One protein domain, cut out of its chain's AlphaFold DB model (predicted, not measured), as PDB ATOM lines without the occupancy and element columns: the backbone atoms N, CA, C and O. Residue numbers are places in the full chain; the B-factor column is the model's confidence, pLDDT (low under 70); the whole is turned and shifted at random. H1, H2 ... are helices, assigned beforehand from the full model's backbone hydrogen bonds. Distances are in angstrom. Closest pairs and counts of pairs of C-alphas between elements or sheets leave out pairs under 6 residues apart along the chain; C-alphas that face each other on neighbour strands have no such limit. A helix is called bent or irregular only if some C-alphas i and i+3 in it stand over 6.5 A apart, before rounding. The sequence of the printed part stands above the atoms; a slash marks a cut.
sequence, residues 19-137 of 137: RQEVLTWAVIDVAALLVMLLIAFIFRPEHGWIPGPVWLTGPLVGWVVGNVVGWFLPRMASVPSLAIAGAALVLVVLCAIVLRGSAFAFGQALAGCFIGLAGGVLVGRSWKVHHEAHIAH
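AT A GLANCE: This is residues 19 to 137 of the 137 residues of an uncharacterized protein of Rudaeicoccus suwonensis (UniProt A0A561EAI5). Four helices run lengthwise in an up-and-down bundle, with the long H4 in the middle and H1, H2 and H3 packed round it. The far end of H4 and the last two residues, 131 to 137 together, stick out beyond the others. The printed part has 119 residues, with H1, H2, H3 and H4 in that order and no named strand: all helix. It is compact, with a radius of gyration of the C-alphas of 15.4 A, and spans 55 by 25 by 20 A.

IN THESE COORDINATES: H1, residues 19 to 42, begins at C-alpha 19 (-26.367, 15.351, 87.727) and is 34.9 A long. H2, residues 54 to 72, is 27.5 A long; it is neither bent nor irregular, but only just: C-alphas 55 and 58 are 6.5 A apart. H3, residues 81 to 98, is 25.8 A long. H4, residues 101 to 135, is 51.8 A long and ends at C-alpha 135 (-32.699, 12.261, 74.549); it is irregular, with C-alphas 102 and 105 7.1 A apart.

HOW THE PARTS SIT: H4 is the hub, touching three helices. Its closest C-alphas to H1 are Gly 119 and Asp 29, 5.1 A, at a shallow tilt of 11 degrees, opposite ways. H2 and H4 touch closest at the C-alphas of Gly 62 and Cys 113, 4.0 A, and run the same way at 32 degrees, a shallow tilt only just short of steep. H3 and H4, a hairpin, touch closest at the C-alphas of Val 92 and Ala 111, 4.5 A, at a shallow tilt of 10 degrees. H1 and H2, also a hairpin, touch through residues 33 to 41 and 55 to 63 alone, closest at the C-alphas of Ala 40 and Trp 55, 5.0 A. H1 and H3 are near each other, with 11 pairs of C-alphas within 10 A; H2 and H3 are apart. Every O i to N i+4 pair is within hydrogen-bond range in H1 and H3, against 13 of 15 in H2 and 29 of 31 in H4.

THE WHOLE: The C-alphas farthest apart, Gly 101 and His 137, are 55.7 A apart. The printed part has no cut; the link from H1 to H2 is long, with 11 residues. Mean pLDDT of the printed part is 80.6, under 70 at residues 45 to 51, 74 to 78, 96 to 102 and 133 to 137.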
ATOM      1  N   ARG A  19     -27.440  14.331  87.772       75.69
ATOM      2  CA  ARG A  19     -26.367  15.351  87.727       75.69
ATOM      3  C   ARG A  19     -25.621  15.480  89.050       75.69
ATOM      4  O   ARG A  19     -24.397  15.600  89.055       75.69
ATOM      5  N   GLN A  20     -26.357  15.472  90.159       83.06
ATOM      6  CA  GLN A  20     -25.766  15.529  91.492       83.06
ATOM      7  C   GLN A  20     -24.949  14.268  91.759       83.06
ATOM      8  O   GLN A  20     -23.838  14.377  92.257       83.06
ATOM      9  N   GLU A  21     -25.439  13.097  91.345       80.94
ATOM     10  CA  GLU A  21     -24.722  11.834  91.502       80.94
ATOM     11  C   GLU A  21     -23.390  11.814  90.722       80.94
ATOM     12  O   GLU A  21     -22.361  11.446  91.292       80.94
ATOM     13  N   VAL A  22     -23.368  12.289  89.465       83.88
ATOM     14  CA  VAL A  22     -22.125  12.451  88.676       83.88
ATOM     15  C   VAL A  22     -21.115  13.324  89.425       83.88
ATOM     16  O   VAL A  22     -19.956  12.940  89.582       83.88
ATOM     17  N   LEU A  23     -21.554  14.495  89.895       86.94
ATOM     18  CA  LEU A  23     -20.712  15.436  90.636       86.94
ATOM     19  C   LEU A  23     -20.201  14.829  91.944       86.94
ATOM     20  O   LEU A  23     -19.016  14.944  92.245       86.94
ATOM     21  N   THR A  24     -21.064  14.155  92.701       88.94
ATOM     22  CA  THR A  24     -20.701  13.504  93.961       88.94
ATOM     23  C   THR A  24     -19.609  12.463  93.746       88.94
ATOM     24  O   THR A  24     -18.593  12.510  94.437       88.94
ATOM     25  N   TRP A  25     -19.760  11.565  92.771       89.06
ATOM     26  CA  TRP A  25     -18.757  10.528  92.528       89.06
ATOM     27  C   TRP A  25     -17.455  11.081  91.952       89.06
ATOM     28  O   TRP A  25     -16.390  10.631  92.365       89.06
ATOM     29  N   ALA A  26     -17.515  12.097  91.088       88.81
ATOM     30  CA  ALA A  26     -16.317  12.765  90.587       88.81
ATOM     31  C   ALA A  26     -15.529  13.456  91.716       88.81
ATOM     32  O   ALA A  26     -14.308  13.330  91.793       88.81
ATOM     33  N   VAL A  27     -16.222  14.145  92.630       92.56
ATOM     34  CA  VAL A  27     -15.591  14.779  93.799       92.56
ATOM     35  C   VAL A  27     -14.980  13.728  94.723       92.56
ATOM     36  O   VAL A  27     -13.853  13.909  95.179       92.56
ATOM     37  N   ILE A  28     -15.688  12.624  94.982       90.19
ATOM     38  CA  ILE A  28     -15.186  11.528  95.821       90.19
ATOM     39  C   ILE A  28     -13.950  10.871  95.194       90.19
ATOM     40  O   ILE A  28     -12.985  10.626  95.913       90.19
ATOM     41  N   ASP A  29     -13.944  10.626  93.883       91.56
ATOM     42  CA  ASP A  29     -12.808  10.030  93.167       91.56
ATOM     43  C   ASP A  29     -11.548  10.904  93.277       91.56
ATOM     44  O   ASP A  29     -10.483  10.444  93.700       91.56
ATOM     45  N   VAL A  30     -11.686  12.207  93.007       93.50
ATOM     46  CA  VAL A  30     -10.576  13.166  93.130       93.50
ATOM     47  C   VAL A  30     -10.115  13.301  94.581       93.50
ATOM     48  O   VAL A  30      -8.913  13.315  94.848       93.50
ATOM     49  N   ALA A  31     -11.041  13.377  95.540       92.88
ATOM     50  CA  ALA A  31     -10.701  13.454  96.958       92.88
ATOM     51  C   ALA A  31      -9.954  12.196  97.430       92.88
ATOM     52  O   ALA A  31      -8.957  12.307  98.145       92.88
ATOM     53  N   ALA A  32     -10.387  11.009  96.997       89.75
ATOM     54  CA  ALA A  32      -9.727   9.747  97.304       89.75
ATOM     55  C   ALA A  32      -8.302   9.703  96.734       89.75
ATOM     56  O   ALA A  32      -7.372   9.328  97.453       89.75
ATOM     57  N   LEU A  33      -8.105  10.163  95.492       91.62
ATOM     58  CA  LEU A  33      -6.771  10.307  94.911       91.62
ATOM     59  C   LEU A  33      -5.897  11.258  95.741       91.62
ATOM     60  O   LEU A  33      -4.761  10.915  96.054       91.62
ATOM     61  N   LEU A  34      -6.404  12.432  96.125       92.38
ATOM     62  CA  LEU A  34      -5.640  13.409  96.911       92.38
ATOM     63  C   LEU A  34      -5.227  12.860  98.281       92.38
ATOM     64  O   LEU A  34      -4.075  13.025  98.686       92.38
ATOM     65  N   VAL A  35      -6.136  12.173  98.977       89.88
ATOM     66  CA  VAL A  35      -5.833  11.495 100.246       89.88
ATOM     67  C   VAL A  35      -4.748  10.443 100.037       89.88
ATOM     68  O   VAL A  35      -3.791  10.372 100.806       89.88
ATOM     69  N   MET A  36      -4.855   9.656  98.971       87.12
ATOM     70  CA  MET A  36      -3.863   8.642  98.654       87.12
ATOM     71  C   MET A  36      -2.492   9.250  98.320       87.12
ATOM     72  O   MET A  36      -1.475   8.751  98.799       87.12
ATOM     73  N   LEU A  37      -2.448  10.342  97.555       89.31
ATOM     74  CA  LEU A  37      -1.215  11.071  97.251       89.31
ATOM     75  C   LEU A  37      -0.583  11.666  98.511       89.31
ATOM     76  O   LEU A  37       0.636  11.623  98.653       89.31
ATOM     77  N   LEU A  38      -1.390  12.167  99.451       88.25
ATOM     78  CA  LEU A  38      -0.905  12.638 100.747       88.25
ATOM     79  C   LEU A  38      -0.276  11.495 101.557       88.25
ATOM     80  O   LEU A  38       0.818  11.652 102.095       88.25
ATOM     81  N   ILE A  39      -0.925  10.328 101.603       83.56
ATOM     82  CA  ILE A  39      -0.378   9.135 102.264       83.56
ATOM     83  C   ILE A  39       0.933   8.710 101.589       83.56
ATOM     84  O   ILE A  39       1.924   8.470 102.276       83.56
ATOM     85  N   ALA A  40       0.970   8.667 100.257       82.81
ATOM     86  CA  ALA A  40       2.165   8.311  99.498       82.81
ATOM     87  C   ALA A  40       3.310   9.317  99.689       82.81
ATOM     88  O   ALA A  40       4.481   8.938  99.704       82.81
ATOM     89  N   PHE A  41       2.981  10.597  99.868       84.50
ATOM     90  CA  PHE A  41       3.945  11.646 100.170       84.50
ATOM     91  C   PHE A  41       4.563  11.490 101.565       84.50
ATOM     92  O   PHE A  41       5.765  11.722 101.716       84.50
ATOM     93  N   ILE A  42       3.763  11.098 102.567       84.25
ATOM     94  CA  ILE A  42       4.220  10.842 103.943       84.25
ATOM     95  C   ILE A  42       5.087   9.580 103.988       84.25
ATOM     96  O   ILE A  42       6.196   9.595 104.516       84.25
ATOM     97  N   PHE A  43       4.597   8.493 103.399       79.06
ATOM     98  CA  PHE A  43       5.279   7.206 103.347       79.06
ATOM     99  C   PHE A  43       5.938   7.051 101.981       79.06
ATOM    100  O   PHE A  43       5.415   6.351 101.123       79.06
ATOM    101  N   ARG A  44       7.053   7.747 101.732       72.75
ATOM    102  CA  ARG A  44       7.686   7.726 100.404       72.75
ATOM    103  C   ARG A  44       8.222   6.327 100.052       72.75
ATOM    104  O   ARG A  44       9.007   5.785 100.828       72.75
ATOM    105  N   PRO A  45       7.880   5.758  98.880       69.94
ATOM    106  CA  PRO A  45       8.565   4.583  98.354       69.94
ATOM    107  C   PRO A  45      10.033   4.904  98.044       69.94
ATOM    108  O   PRO A  45      10.335   5.940  97.453       69.94
ATOM    109  N   GLU A  46      10.936   3.994  98.410       68.75
ATOM    110  CA  GLU A  46      12.385   4.152  98.206       68.75
ATOM    111  C   GLU A  46      12.806   3.965  96.740       68.75
ATOM    112  O   GLU A  46      13.778   4.565  96.290       68.75
ATOM    113  N   HIS A  47      12.069   3.146  95.982       67.12
ATOM    114  CA  HIS A  47      12.398   2.775  94.605       67.12
ATOM    115  C   HIS A  47      11.133   2.708  93.746       67.12
ATOM    116  O   HIS A  47      10.090   2.239  94.202       67.12
ATOM    117  N   GLY A  48      11.236   3.153  92.491       60.78
ATOM    118  CA  GLY A  48      10.135   3.162  91.532       60.78
ATOM    119  C   GLY A  48      10.553   2.672  90.158       60.78
ATOM    120  O   GLY A  48      11.719   2.754  89.786       60.78
ATOM    121  N   TRP A  49       9.583   2.157  89.409       64.62
ATOM    122  CA  TRP A  49       9.799   1.584  88.076       64.62
ATOM    123  C   TRP A  49       9.588   2.605  86.946       64.62
ATOM    124  O   TRP A  49       9.868   2.311  85.789       64.62
ATOM    125  N   ILE A  50       9.082   3.798  87.278       66.19
ATOM    126  CA  ILE A  50       8.729   4.869  86.339       66.19
ATOM    127  C   ILE A  50       9.558   6.116  86.687       66.19
ATOM    128  O   ILE A  50       9.659   6.444  87.874       66.19
ATOM    129  N   PRO A  51      10.127   6.829  85.696       68.81
ATOM    130  CA  PRO A  51      10.857   8.070  85.941       68.81
ATOM    131  C   PRO A  51       9.963   9.137  86.591       68.81
ATOM    132  O   PRO A  51       8.834   9.365  86.159       68.81
ATOM    133  N   GLY A  52      10.485   9.808  87.623       74.56
ATOM    134  CA  GLY A  52       9.795  10.869  88.366       74.56
ATOM    135  C   GLY A  52       9.627  10.565  89.860       74.56
ATOM    136  O   GLY A  52      10.190   9.592  90.366       74.56
ATOM    137  N   PRO A  53       8.872  11.400  90.599       81.12
ATOM    138  CA  PRO A  53       8.615  11.172  92.015       81.12
ATOM    139  C   PRO A  53       7.752   9.918  92.180       81.12
ATOM    140  O   PRO A  53       6.577   9.912  91.826       81.12
ATOM    141  N   VAL A  54       8.339   8.851  92.718       78.31
ATOM    142  CA  VAL A  54       7.709   7.519  92.790       78.31
ATOM    143  C   VAL A  54       6.400   7.532  93.583       78.31
ATOM    144  O   VAL A  54       5.443   6.855  93.218       78.31
ATOM    145  N   TRP A  55       6.340   8.366  94.624       79.06
ATOM    146  CA  TRP A  55       5.140   8.597  95.433       79.06
ATOM    147  C   TRP A  55       3.973   9.212  94.643       79.06
ATOM    148  O   TRP A  55       2.843   9.182  95.114       79.06
ATOM    149  N   LEU A  56       4.236   9.795  93.471       85.44
ATOM    150  CA  LEU A  56       3.244  10.444  92.617       85.44
ATOM    151  C   LEU A  56       2.914   9.579  91.398       85.44
ATOM    152  O   LEU A  56       1.746   9.363  91.090       85.44
ATOM    153  N   THR A  57       3.937   9.084  90.700       85.38
ATOM    154  CA  THR A  57       3.771   8.431  89.394       85.38
ATOM    155  C   THR A  57       3.000   7.119  89.491       85.38
ATOM    156  O   THR A  57       2.098   6.898  88.689       85.38
ATOM    157  N   GLY A  58       3.292   6.281  90.490       83.75
ATOM    158  CA  GLY A  58       2.585   5.014  90.709       83.75
ATOM    159  C   GLY A  58       1.078   5.208  90.926       83.75
ATOM    160  O   GLY A  58       0.290   4.730  90.104       83.75
ATOM    161  N   PRO A  59       0.662   5.936  91.981       86.88
ATOM    162  CA  PRO A  59      -0.743   6.241  92.246       86.88
ATOM    163  C   PRO A  59      -1.474   6.869  91.064       86.88
ATOM    164  O   PRO A  59      -2.585   6.462  90.740       86.88
ATOM    165  N   LEU A  60      -0.847   7.852  90.412       89.75
ATOM    166  CA  LEU A  60      -1.492   8.646  89.375       89.75
ATOM    167  C   LEU A  60      -1.687   7.843  88.086       89.75
ATOM    168  O   LEU A  60      -2.765   7.886  87.501       89.75
ATOM    169  N   VAL A  61      -0.688   7.054  87.674       90.31
ATOM    170  CA  VAL A  61      -0.823   6.139  86.530       90.31
ATOM    171  C   VAL A  61      -1.891   5.090  86.815       90.31
ATOM    172  O   VAL A  61      -2.754   4.865  85.970       90.31
ATOM    173  N   GLY A  62      -1.872   4.498  88.014       89.56
ATOM    174  CA  GLY A  62      -2.911   3.574  88.454       89.56
ATOM    175  C   GLY A  62      -4.298   4.196  88.335       89.56
ATOM    176  O   GLY A  62      -5.163   3.636  87.673       89.56
ATOM    177  N   TRP A  63      -4.488   5.388  88.900       94.19
ATOM    178  CA  TRP A  63      -5.758   6.110  88.890       94.19
ATOM    179  C   TRP A  63      -6.268   6.445  87.488       94.19
ATOM    180  O   TRP A  63      -7.441   6.215  87.199       94.19
ATOM    181  N   VAL A  64      -5.394   6.914  86.592       93.19
ATOM    182  CA  VAL A  64      -5.763   7.183  85.193       93.19
ATOM    183  C   VAL A  64      -6.185   5.897  84.486       93.19
ATOM    184  O   VAL A  64      -7.245   5.859  83.862       93.19
ATOM    185  N   VAL A  65      -5.388   4.830  84.601       92.19
ATOM    186  CA  VAL A  65      -5.706   3.531  83.987       92.19
ATOM    187  C   VAL A  65      -7.023   2.990  84.537       92.19
ATOM    188  O   VAL A  65      -7.876   2.558  83.765       92.19
ATOM    189  N   GLY A  66      -7.215   3.067  85.853       91.50
ATOM    190  CA  GLY A  66      -8.439   2.643  86.514       91.50
ATOM    191  C   GLY A  66      -9.660   3.396  85.999       91.50
ATOM    192  O   GLY A  66     -10.648   2.760  85.644       91.50
ATOM    193  N   ASN A  67      -9.577   4.724  85.876       92.31
ATOM    194  CA  ASN A  67     -10.663   5.557  85.354       92.31
ATOM    195  C   ASN A  67     -11.032   5.190  83.917       92.31
ATOM    196  O   ASN A  67     -12.209   4.996  83.613       92.31
ATOM    197  N   VAL A  68     -10.032   5.030  83.046       90.69
ATOM    198  CA  VAL A  68     -10.250   4.620  81.653       90.69
ATOM    199  C   VAL A  68     -10.929   3.254  81.605       90.69
ATOM    200  O   VAL A  68     -11.968   3.107  80.969       90.69
ATOM    201  N   VAL A  69     -10.386   2.256  82.306       89.75
ATOM    202  CA  VAL A  69     -10.956   0.901  82.317       89.75
ATOM    203  C   VAL A  69     -12.370   0.916  82.901       89.75
ATOM    204  O   VAL A  69     -13.283   0.352  82.302       89.75
ATOM    205  N   GLY A  70     -12.575   1.605  84.023       86.12
ATOM    206  CA  GLY A  70     -13.860   1.704  84.713       86.12
ATOM    207  C   GLY A  70     -14.945   2.347  83.856       86.12
ATOM    208  O   GLY A  70     -16.065   1.842  83.806       86.12
ATOM    209  N   TRP A  71     -14.600   3.390  83.100       83.88
ATOM    210  CA  TRP A  71     -15.511   4.041  82.158       83.88
ATOM    211  C   TRP A  71     -16.050   3.076  81.092       83.88
ATOM    212  O   TRP A  71     -17.227   3.120  80.721       83.88
ATOM    213  N   PHE A  72     -15.191   2.174  80.610       82.81
ATOM    214  CA  PHE A  72     -15.542   1.194  79.586       82.81
ATOM    215  C   PHE A  72     -16.152  -0.099  80.135       82.81
ATOM    216  O   PHE A  72     -16.549  -0.930  79.323       82.81
ATOM    217  N   LEU A  73     -16.288  -0.293  81.456       80.00
ATOM    218  CA  LEU A  73     -16.977  -1.455  82.036       80.00
ATOM    219  C   LEU A  73     -18.506  -1.240  82.014       80.00
ATOM    220  O   LEU A  73     -19.065  -0.642  82.935       80.00
ATOM    221  N   PRO A  74     -19.261  -1.752  81.019       53.50
ATOM    222  CA  PRO A  74     -20.627  -1.302  80.786       53.50
ATOM    223  C   PRO A  74     -21.682  -2.167  81.499       53.50
ATOM    224  O   PRO A  74     -22.841  -2.141  81.106       53.50
ATOM    225  N   ARG A  75     -21.324  -2.979  82.505       58.19
ATOM    226  CA  ARG A  75     -22.206  -4.073  82.982       58.19
ATOM    227  C   ARG A  75     -22.450  -4.180  84.488       58.19
ATOM    228  O   ARG A  75     -23.070  -5.143  84.916       58.19
ATOM    229  N   MET A  76     -22.064  -3.193  85.295       58.41
ATOM    230  CA  MET A  76     -22.387  -3.195  86.735       58.41
ATOM    231  C   MET A  76     -23.679  -2.439  87.087       58.41
ATOM    232  O   MET A  76     -23.840  -2.009  88.222       58.41
ATOM    233  N   ALA A  77     -24.620  -2.277  86.147       55.94
ATOM    234  CA  ALA A  77     -25.857  -1.512  86.357       55.94
ATOM    235  C   ALA A  77     -26.726  -2.019  87.528       55.94
ATOM    236  O   ALA A  77     -27.451  -1.231  88.130       55.94
ATOM    237  N   SER A  78     -26.615  -3.302  87.881       66.00
ATOM    238  CA  SER A  78     -27.344  -3.935  88.987       66.00
ATOM    239  C   SER A  78     -26.674  -3.797  90.358       66.00
ATOM    240  O   SER A  78     -27.299  -4.110  91.368       66.00
ATOM    241  N   VAL A  79     -25.417  -3.343  90.425       72.75
ATOM    242  CA  VAL A  79     -24.684  -3.220  91.693       72.75
ATOM    243  C   VAL A  79     -24.928  -1.829  92.295       72.75
ATOM    244  O   VAL A  79     -24.733  -0.835  91.578       72.75
ATOM    245  N   PRO A  80     -25.314  -1.725  93.584       78.75
ATOM    246  CA  PRO A  80     -25.475  -0.440  94.262       78.75
ATOM    247  C   PRO A  80     -24.182   0.382  94.243       78.75
ATOM    248  O   PRO A  80     -23.106  -0.155  94.512       78.75
ATOM    249  N   SER A  81     -24.279   1.687  93.975       79.56
ATOM    250  CA  SER A  81     -23.113   2.584  93.862       79.56
ATOM    251  C   SER A  81     -22.232   2.554  95.122       79.56
ATOM    252  O   SER A  81     -21.008   2.450  95.045       79.56
ATOM    253  N   LEU A  82     -22.868   2.513  96.299       80.62
ATOM    254  CA  LEU A  82     -22.193   2.370  97.591       80.62
ATOM    255  C   LEU A  82     -21.429   1.049  97.744       80.62
ATOM    256  O   LEU A  82     -20.374   1.034  98.373       80.62
ATOM    257  N   ALA A  83     -21.928  -0.052  97.177       82.50
ATOM    258  CA  ALA A  83     -21.242  -1.339  97.249       82.50
ATOM    259  C   ALA A  83     -19.946  -1.323  96.423       82.50
ATOM    260  O   ALA A  83     -18.940  -1.881  96.856       82.50
ATOM    261  N   ILE A  84     -19.945  -0.629  95.278       83.19
ATOM    262  CA  ILE A  84     -18.744  -0.430  94.452       83.19
ATOM    263  C   ILE A  84     -17.717   0.409  95.215       83.19
ATOM    264  O   ILE A  84     -16.564   0.000  95.340       83.19
ATOM    265  N   ALA A  85     -18.143   1.545  95.775       84.25
ATOM    266  CA  ALA A  85     -17.274   2.416  96.561       84.25
ATOM    267  C   ALA A  85     -16.700   1.697  97.797       84.25
ATOM    268  O   ALA A  85     -15.503   1.778  98.066       84.25
ATOM    269  N   GLY A  86     -17.534   0.937  98.515       83.62
ATOM    270  CA  GLY A  86     -17.115   0.154  99.676       83.62
ATOM    271  C   GLY A  86     -16.120  -0.952  99.323       83.62
ATOM    272  O   GLY A  86     -15.090  -1.083  99.983       83.62
ATOM    273  N   ALA A  87     -16.372  -1.716  98.256       85.69
ATOM    274  CA  ALA A  87     -15.450  -2.752  97.793       85.69
ATOM    275  C   ALA A  87     -14.101  -2.159  97.361       85.69
ATOM    276  O   ALA A  87     -13.050  -2.682  97.732       85.69
ATOM    277  N   ALA A  88     -14.119  -1.041  96.633       85.94
ATOM    278  CA  ALA A  88     -12.904  -0.342  96.232       85.94
ATOM    279  C   ALA A  88     -12.116   0.174  97.439       85.94
ATOM    280  O   ALA A  88     -10.905  -0.020  97.493       85.94
ATOM    281  N   LEU A  89     -12.790   0.738  98.446       85.88
ATOM    282  CA  LEU A  89     -12.149   1.165  99.690       85.88
ATOM    283  C   LEU A  89     -11.452  -0.004 100.399       85.88
ATOM    284  O   LEU A  89     -10.300   0.129 100.807       85.88
ATOM    285  N   VAL A  90     -12.116  -1.160 100.510       85.56
ATOM    286  CA  VAL A  90     -11.518  -2.366 101.105       85.56
ATOM    287  C   VAL A  90     -10.273  -2.791 100.326       85.56
ATOM    288  O   VAL A  90      -9.232  -3.040 100.930       85.56
ATOM    289  N   LEU A  91     -10.343  -2.822  98.992       86.56
ATOM    290  CA  LEU A  91      -9.204  -3.182  98.145       86.56
ATOM    291  C   LEU A  91      -8.042  -2.187  98.282       86.56
ATOM    292  O   LEU A  91      -6.898  -2.610  98.420       86.56
ATOM    293  N   VAL A  92      -8.325  -0.883  98.325       85.00
ATOM    294  CA  VAL A  92      -7.327   0.177  98.550       85.00
ATOM    295  C   VAL A  92      -6.628  -0.005  99.896       85.00
ATOM    296  O   VAL A  92      -5.400   0.028  99.962       85.00
ATOM    297  N   VAL A  93      -7.395  -0.248 100.960       82.44
ATOM    298  CA  VAL A  93      -6.861  -0.487 102.307       82.44
ATOM    299  C   VAL A  93      -5.998  -1.749 102.334       82.44
ATOM    300  O   VAL A  93      -4.896  -1.725 102.882       82.44
ATOM    301  N   LEU A  94      -6.442  -2.835 101.697       82.06
ATOM    302  CA  LEU A  94      -5.657  -4.064 101.587       82.06
ATOM    303  C   LEU A  94      -4.348  -3.826 100.824       82.06
ATOM    304  O   LEU A  94      -3.294  -4.254 101.290       82.06
ATOM    305  N   CYS A  95      -4.373  -3.089  99.712       78.75
ATOM    306  CA  CYS A  95      -3.163  -2.744  98.965       78.75
ATOM    307  C   CYS A  95      -2.199  -1.868  99.774       78.75
ATOM    308  O   CYS A  95      -0.991  -2.087  99.705       78.75
ATOM    309  N   ALA A  96      -2.714  -0.924 100.564       67.06
ATOM    310  CA  ALA A  96      -1.901  -0.041 101.398       67.06
ATOM    311  C   ALA A  96      -1.292  -0.752 102.623       67.06
ATOM    312  O   ALA A  96      -0.187  -0.412 103.046       67.06
ATOM    313  N   ILE A  97      -1.993  -1.731 103.208       69.12
ATOM    314  CA  ILE A  97      -1.554  -2.425 104.428       69.12
ATOM    315  C   ILE A  97      -0.654  -3.628 104.118       69.12
ATOM    316  O   ILE A  97       0.344  -3.832 104.817       69.12
ATOM    317  N   VAL A  98      -1.013  -4.431 103.109       66.94
ATOM    318  CA  VAL A  98      -0.396  -5.743 102.839       66.94
ATOM    319  C   VAL A  98       0.924  -5.612 102.078       66.94
ATOM    320  O   VAL A  98       1.856  -6.375 102.322       66.94
ATOM    321  N   LEU A  99       1.038  -4.638 101.175       66.81
ATOM    322  CA  LEU A  99       2.212  -4.490 100.318       66.81
ATOM    323  C   LEU A  99       3.199  -3.503 100.949       66.81
ATOM    324  O   LEU A  99       3.100  -2.298 100.757       66.81
ATOM    325  N   ARG A 100       4.161  -4.025 101.723       68.44
ATOM    326  CA  ARG A 100       5.262  -3.257 102.341       68.44
ATOM    327  C   ARG A 100       6.607  -3.535 101.657       68.44
ATOM    328  O   ARG A 100       6.750  -4.500 100.908       68.44
ATOM    329  N   GLY A 101       7.611  -2.701 101.932       68.19
ATOM    330  CA  GLY A 101       8.969  -2.871 101.403       68.19
ATOM    331  C   GLY A 101       9.055  -2.610  99.897       68.19
ATOM    332  O   GLY A 101       8.498  -1.633  99.402       68.19
ATOM    333  N   SER A 102       9.720  -3.493  99.147       65.31
ATOM    334  CA  SER A 102       9.911  -3.347  97.692       65.31
ATOM    335  C   SER A 102       8.607  -3.402  96.882       65.31
ATOM    336  O   SER A 102       8.558  -2.892  95.765       65.31
ATOM    337  N   ALA A 103       7.537  -3.972  97.446       73.06
ATOM    338  CA  ALA A 103       6.219  -4.046  96.815       73.06
ATOM    339  C   ALA A 103       5.333  -2.817  97.092       73.06
ATOM    340  O   ALA A 103       4.228  -2.719  96.558       73.06
ATOM    341  N   PHE A 104       5.793  -1.866  97.907       75.69
ATOM    342  CA  PHE A 104       4.979  -0.735  98.349       75.69
ATOM    343  C   PHE A 104       4.602   0.222  97.201       75.69
ATOM    344  O   PHE A 104       3.450   0.643  97.101       75.69
ATOM    345  N   ALA A 105       5.519   0.485  96.261       74.75
ATOM    346  CA  ALA A 105       5.220   1.273  95.057       74.75
ATOM    347  C   ALA A 105       4.172   0.593  94.153       74.75
ATOM    348  O   ALA A 105       3.318   1.257  93.563       74.75
ATOM    349  N   PHE A 106       4.199  -0.740  94.080       81.50
ATOM    350  CA  PHE A 106       3.202  -1.519  93.347       81.50
ATOM    351  C   PHE A 106       1.834  -1.485  94.039       81.50
ATOM    352  O   PHE A 106       0.816  -1.294  93.379       81.50
ATOM    353  N   GLY A 107       1.808  -1.589  95.370       83.12
ATOM    354  CA  GLY A 107       0.583  -1.444  96.155       83.12
ATOM    355  C   GLY A 107      -0.056  -0.070  96.006       83.12
ATOM    356  O   GLY A 107      -1.273   0.027  95.876       83.12
ATOM    357  N   GLN A 108       0.759   0.980  95.917       83.19
ATOM    358  CA  GLN A 108       0.294   2.315  95.564       83.19
ATOM    359  C   GLN A 108      -0.314   2.349  94.155       83.19
ATOM    360  O   GLN A 108      -1.445   2.789  93.995       83.19
ATOM    361  N   ALA A 109       0.361   1.828  93.131       85.50
ATOM    362  CA  ALA A 109      -0.215   1.794  91.783       85.50
ATOM    363  C   ALA A 109      -1.555   1.031  91.721       85.50
ATOM    364  O   ALA A 109      -2.503   1.490  91.082       85.50
ATOM    365  N   LEU A 110      -1.672  -0.092  92.436       87.69
ATOM    366  CA  LEU A 110      -2.921  -0.852  92.529       87.69
ATOM    367  C   LEU A 110      -4.026  -0.100  93.273       87.69
ATOM    368  O   LEU A 110      -5.159  -0.074  92.804       87.69
ATOM    369  N   ALA A 111      -3.709   0.538  94.399       88.12
ATOM    370  CA  ALA A 111      -4.671   1.354  95.132       88.12
ATOM    371  C   ALA A 111      -5.192   2.510  94.262       88.12
ATOM    372  O   ALA A 111      -6.403   2.704  94.177       88.12
ATOM    373  N   GLY A 112      -4.307   3.196  93.531       87.88
ATOM    374  CA  GLY A 112      -4.707   4.209  92.553       87.88
ATOM    375  C   GLY A 112      -5.652   3.630  91.500       87.88
ATOM    376  O   GLY A 112      -6.705   4.201  91.230       87.88
ATOM    377  N   CYS A 113      -5.330   2.445  90.970       91.19
ATOM    378  CA  CYS A 113      -6.168   1.735  90.005       91.19
ATOM    379  C   CYS A 113      -7.564   1.403  90.542       91.19
ATOM    380  O   CYS A 113      -8.543   1.622  89.835       91.19
ATOM    381  N   PHE A 114      -7.692   0.938  91.787       91.81
ATOM    382  CA  PHE A 114      -9.003   0.647  92.375       91.81
ATOM    383  C   PHE A 114      -9.838   1.900  92.641       91.81
ATOM    384  O   PHE A 114     -11.048   1.860  92.413       91.81
ATOM    385  N   ILE A 115      -9.207   3.004  93.058       91.69
ATOM    386  CA  ILE A 115      -9.874   4.310  93.168       91.69
ATOM    387  C   ILE A 115     -10.424   4.705  91.795       91.69
ATOM    388  O   ILE A 115     -11.632   4.872  91.648       91.69
ATOM    389  N   GLY A 116      -9.559   4.725  90.776       90.50
ATOM    390  CA  GLY A 116      -9.955   5.111  89.426       90.50
ATOM    391  C   GLY A 116     -10.999   4.177  88.811       90.50
ATOM    392  O   GLY A 116     -11.917   4.640  88.150       90.50
ATOM    393  N   LEU A 117     -10.918   2.864  89.047       89.75
ATOM    394  CA  LEU A 117     -11.925   1.902  88.584       89.75
ATOM    395  C   LEU A 117     -13.304   2.215  89.160       89.75
ATOM    396  O   LEU A 117     -14.283   2.246  88.417       89.75
ATOM    397  N   ALA A 118     -13.385   2.449  90.470       88.94
ATOM    398  CA  ALA A 118     -14.642   2.799  91.114       88.94
ATOM    399  C   ALA A 118     -15.162   4.150  90.618       88.94
ATOM    400  O   ALA A 118     -16.330   4.238  90.240       88.94
ATOM    401  N   GLY A 119     -14.295   5.166  90.551       87.69
ATOM    402  CA  GLY A 119     -14.618   6.486  90.010       87.69
ATOM    403  C   GLY A 119     -15.160   6.404  88.584       87.69
ATOM    404  O   GLY A 119     -16.294   6.804  88.328       87.69
ATOM    405  N   GLY A 120     -14.411   5.781  87.675       87.12
ATOM    406  CA  GLY A 120     -14.782   5.635  86.269       87.12
ATOM    407  C   GLY A 120     -16.093   4.875  86.060       87.12
ATOM    408  O   GLY A 120     -16.922   5.297  85.253       87.12
ATOM    409  N   VAL A 121     -16.330   3.791  86.814       87.81
ATOM    410  CA  VAL A 121     -17.598   3.042  86.748       87.81
ATOM    411  C   VAL A 121     -18.767   3.895  87.240       87.81
ATOM    412  O   VAL A 121     -19.818   3.923  86.598       87.81
ATOM    413  N   LEU A 122     -18.617   4.570  88.380       86.12
ATOM    414  CA  LEU A 122     -19.698   5.336  89.000       86.12
ATOM    415  C   LEU A 122     -20.044   6.581  88.179       86.12
ATOM    416  O   LEU A 122     -21.210   6.782  87.839       86.12
ATOM    417  N   VAL A 123     -19.038   7.351  87.758       86.38
ATOM    418  CA  VAL A 123     -19.226   8.534  86.905       86.38
ATOM    419  C   VAL A 123     -19.792   8.132  85.540       86.38
ATOM    420  O   VAL A 123     -20.760   8.734  85.079       86.38
ATOM    421  N   GLY A 124     -19.253   7.084  84.907       84.12
ATOM    422  CA  GLY A 124     -19.722   6.618  83.599       84.12
ATOM    423  C   GLY A 124     -21.169   6.117  83.616       84.12
ATOM    424  O   GLY A 124     -21.920   6.354  82.666       84.12
ATOM    425  N   ARG A 125     -21.602   5.464  84.704       81.50
ATOM    426  CA  ARG A 125     -22.999   5.037  84.882       81.50
ATOM    427  C   ARG A 125     -23.940   6.224  85.046       81.50
ATOM    428  O   ARG A 125     -24.924   6.302  84.315       81.50
ATOM    429  N   SER A 126     -23.632   7.148  85.952       79.19
ATOM    430  CA  SER A 126     -24.484   8.318  86.190       79.19
ATOM    431  C   SER A 126     -24.539   9.242  84.962       79.19
ATOM    432  O   SER A 126     -25.587   9.815  84.667       79.19
ATOM    433  N   TRP A 127     -23.460   9.314  84.168       81.38
ATOM    434  CA  TRP A 127     -23.441  10.046  82.897       81.38
ATOM    435  C   TRP A 127     -24.376   9.439  81.845       81.38
ATOM    436  O   TRP A 127     -25.118  10.170  81.190       81.38
ATOM    437  N   LYS A 128     -24.373   8.108  81.681       80.62
ATOM    438  CA  LYS A 128     -25.276   7.423  80.737       80.62
ATOM    439  C   LYS A 128     -26.742   7.662  81.077       80.62
ATOM    440  O   LYS A 128     -27.499   8.032  80.190       80.62
ATOM    441  N   VAL A 129     -27.106   7.547  82.356       76.38
ATOM    442  CA  VAL A 129     -28.471   7.827  82.835       76.38
ATOM    443  C   VAL A 129     -28.869   9.273  82.531       76.38
ATOM    444  O   VAL A 129     -29.961   9.525  82.031       76.38
ATOM    445  N   HIS A 130     -27.964  10.229  82.767       74.56
ATOM    446  CA  HIS A 130     -28.231  11.626  82.440       74.56
ATOM    447  C   HIS A 130     -28.429  11.856  80.934       74.56
ATOM    448  O   HIS A 130     -29.308  12.619  80.536       74.56
ATOM    449  N   HIS A 131     -27.621  11.205  80.096       75.75
ATOM    450  CA  HIS A 131     -27.684  11.361  78.645       75.75
ATOM    451  C   HIS A 131     -28.940  10.726  78.037       75.75
ATOM    452  O   HIS A 131     -29.594  11.356  77.211       75.75
ATOM    453  N   GLU A 132     -29.310   9.520  78.474       73.38
ATOM    454  CA  GLU A 132     -30.534   8.835  78.034       73.38
ATOM    455  C   GLU A 132     -31.782   9.651  78.374       73.38
ATOM    456  O   GLU A 132     -32.667   9.809  77.534       73.38
ATOM    457  N   ALA A 133     -31.819  10.257  79.560       67.69
ATOM    458  CA  ALA A 133     -32.930  11.110  79.946       67.69
ATOM    459  C   ALA A 133     -33.003  12.420  79.141       67.69
ATOM    460  O   ALA A 133     -34.089  12.925  78.893       67.69
ATOM    461  N   HIS A 134     -31.867  12.949  78.677       63.31
ATOM    462  CA  HIS A 134     -31.833  14.143  77.827       63.31
ATOM    463  C   HIS A 134     -32.309  13.896  76.387       63.31
ATOM    464  O   HIS A 134     -32.680  14.853  75.718       63.31
ATOM    465  N   ILE A 135     -32.248  12.651  75.899       65.94
ATOM    466  CA  ILE A 135     -32.699  12.261  74.549       65.94
ATOM    467  C   ILE A 135     -34.200  11.925  74.535       65.94
ATOM    468  O   ILE A 135     -34.838  11.994  73.488       65.94
ATOM    469  N   ALA A 136     -34.766  11.539  75.681       57.53
ATOM    470  CA  ALA A 136     -36.172  11.154  75.810       57.53
ATOM    471  C   ALA A 136     -37.155  12.343  75.920       57.53
ATOM    472  O   ALA A 136     -38.364  12.120  75.830       57.53
ATOM    473  N   HIS A 137     -36.653  13.569  76.106       46.38
ATOM    474  CA  HIS A 137     -37.412  14.828  76.154       46.38
ATOM    475  C   HIS A 137     -37.173  15.667  74.896       46.38
ATOM    476  O   HIS A 137     -38.135  16.344  74.468       46.38
TER     477      HIS A 137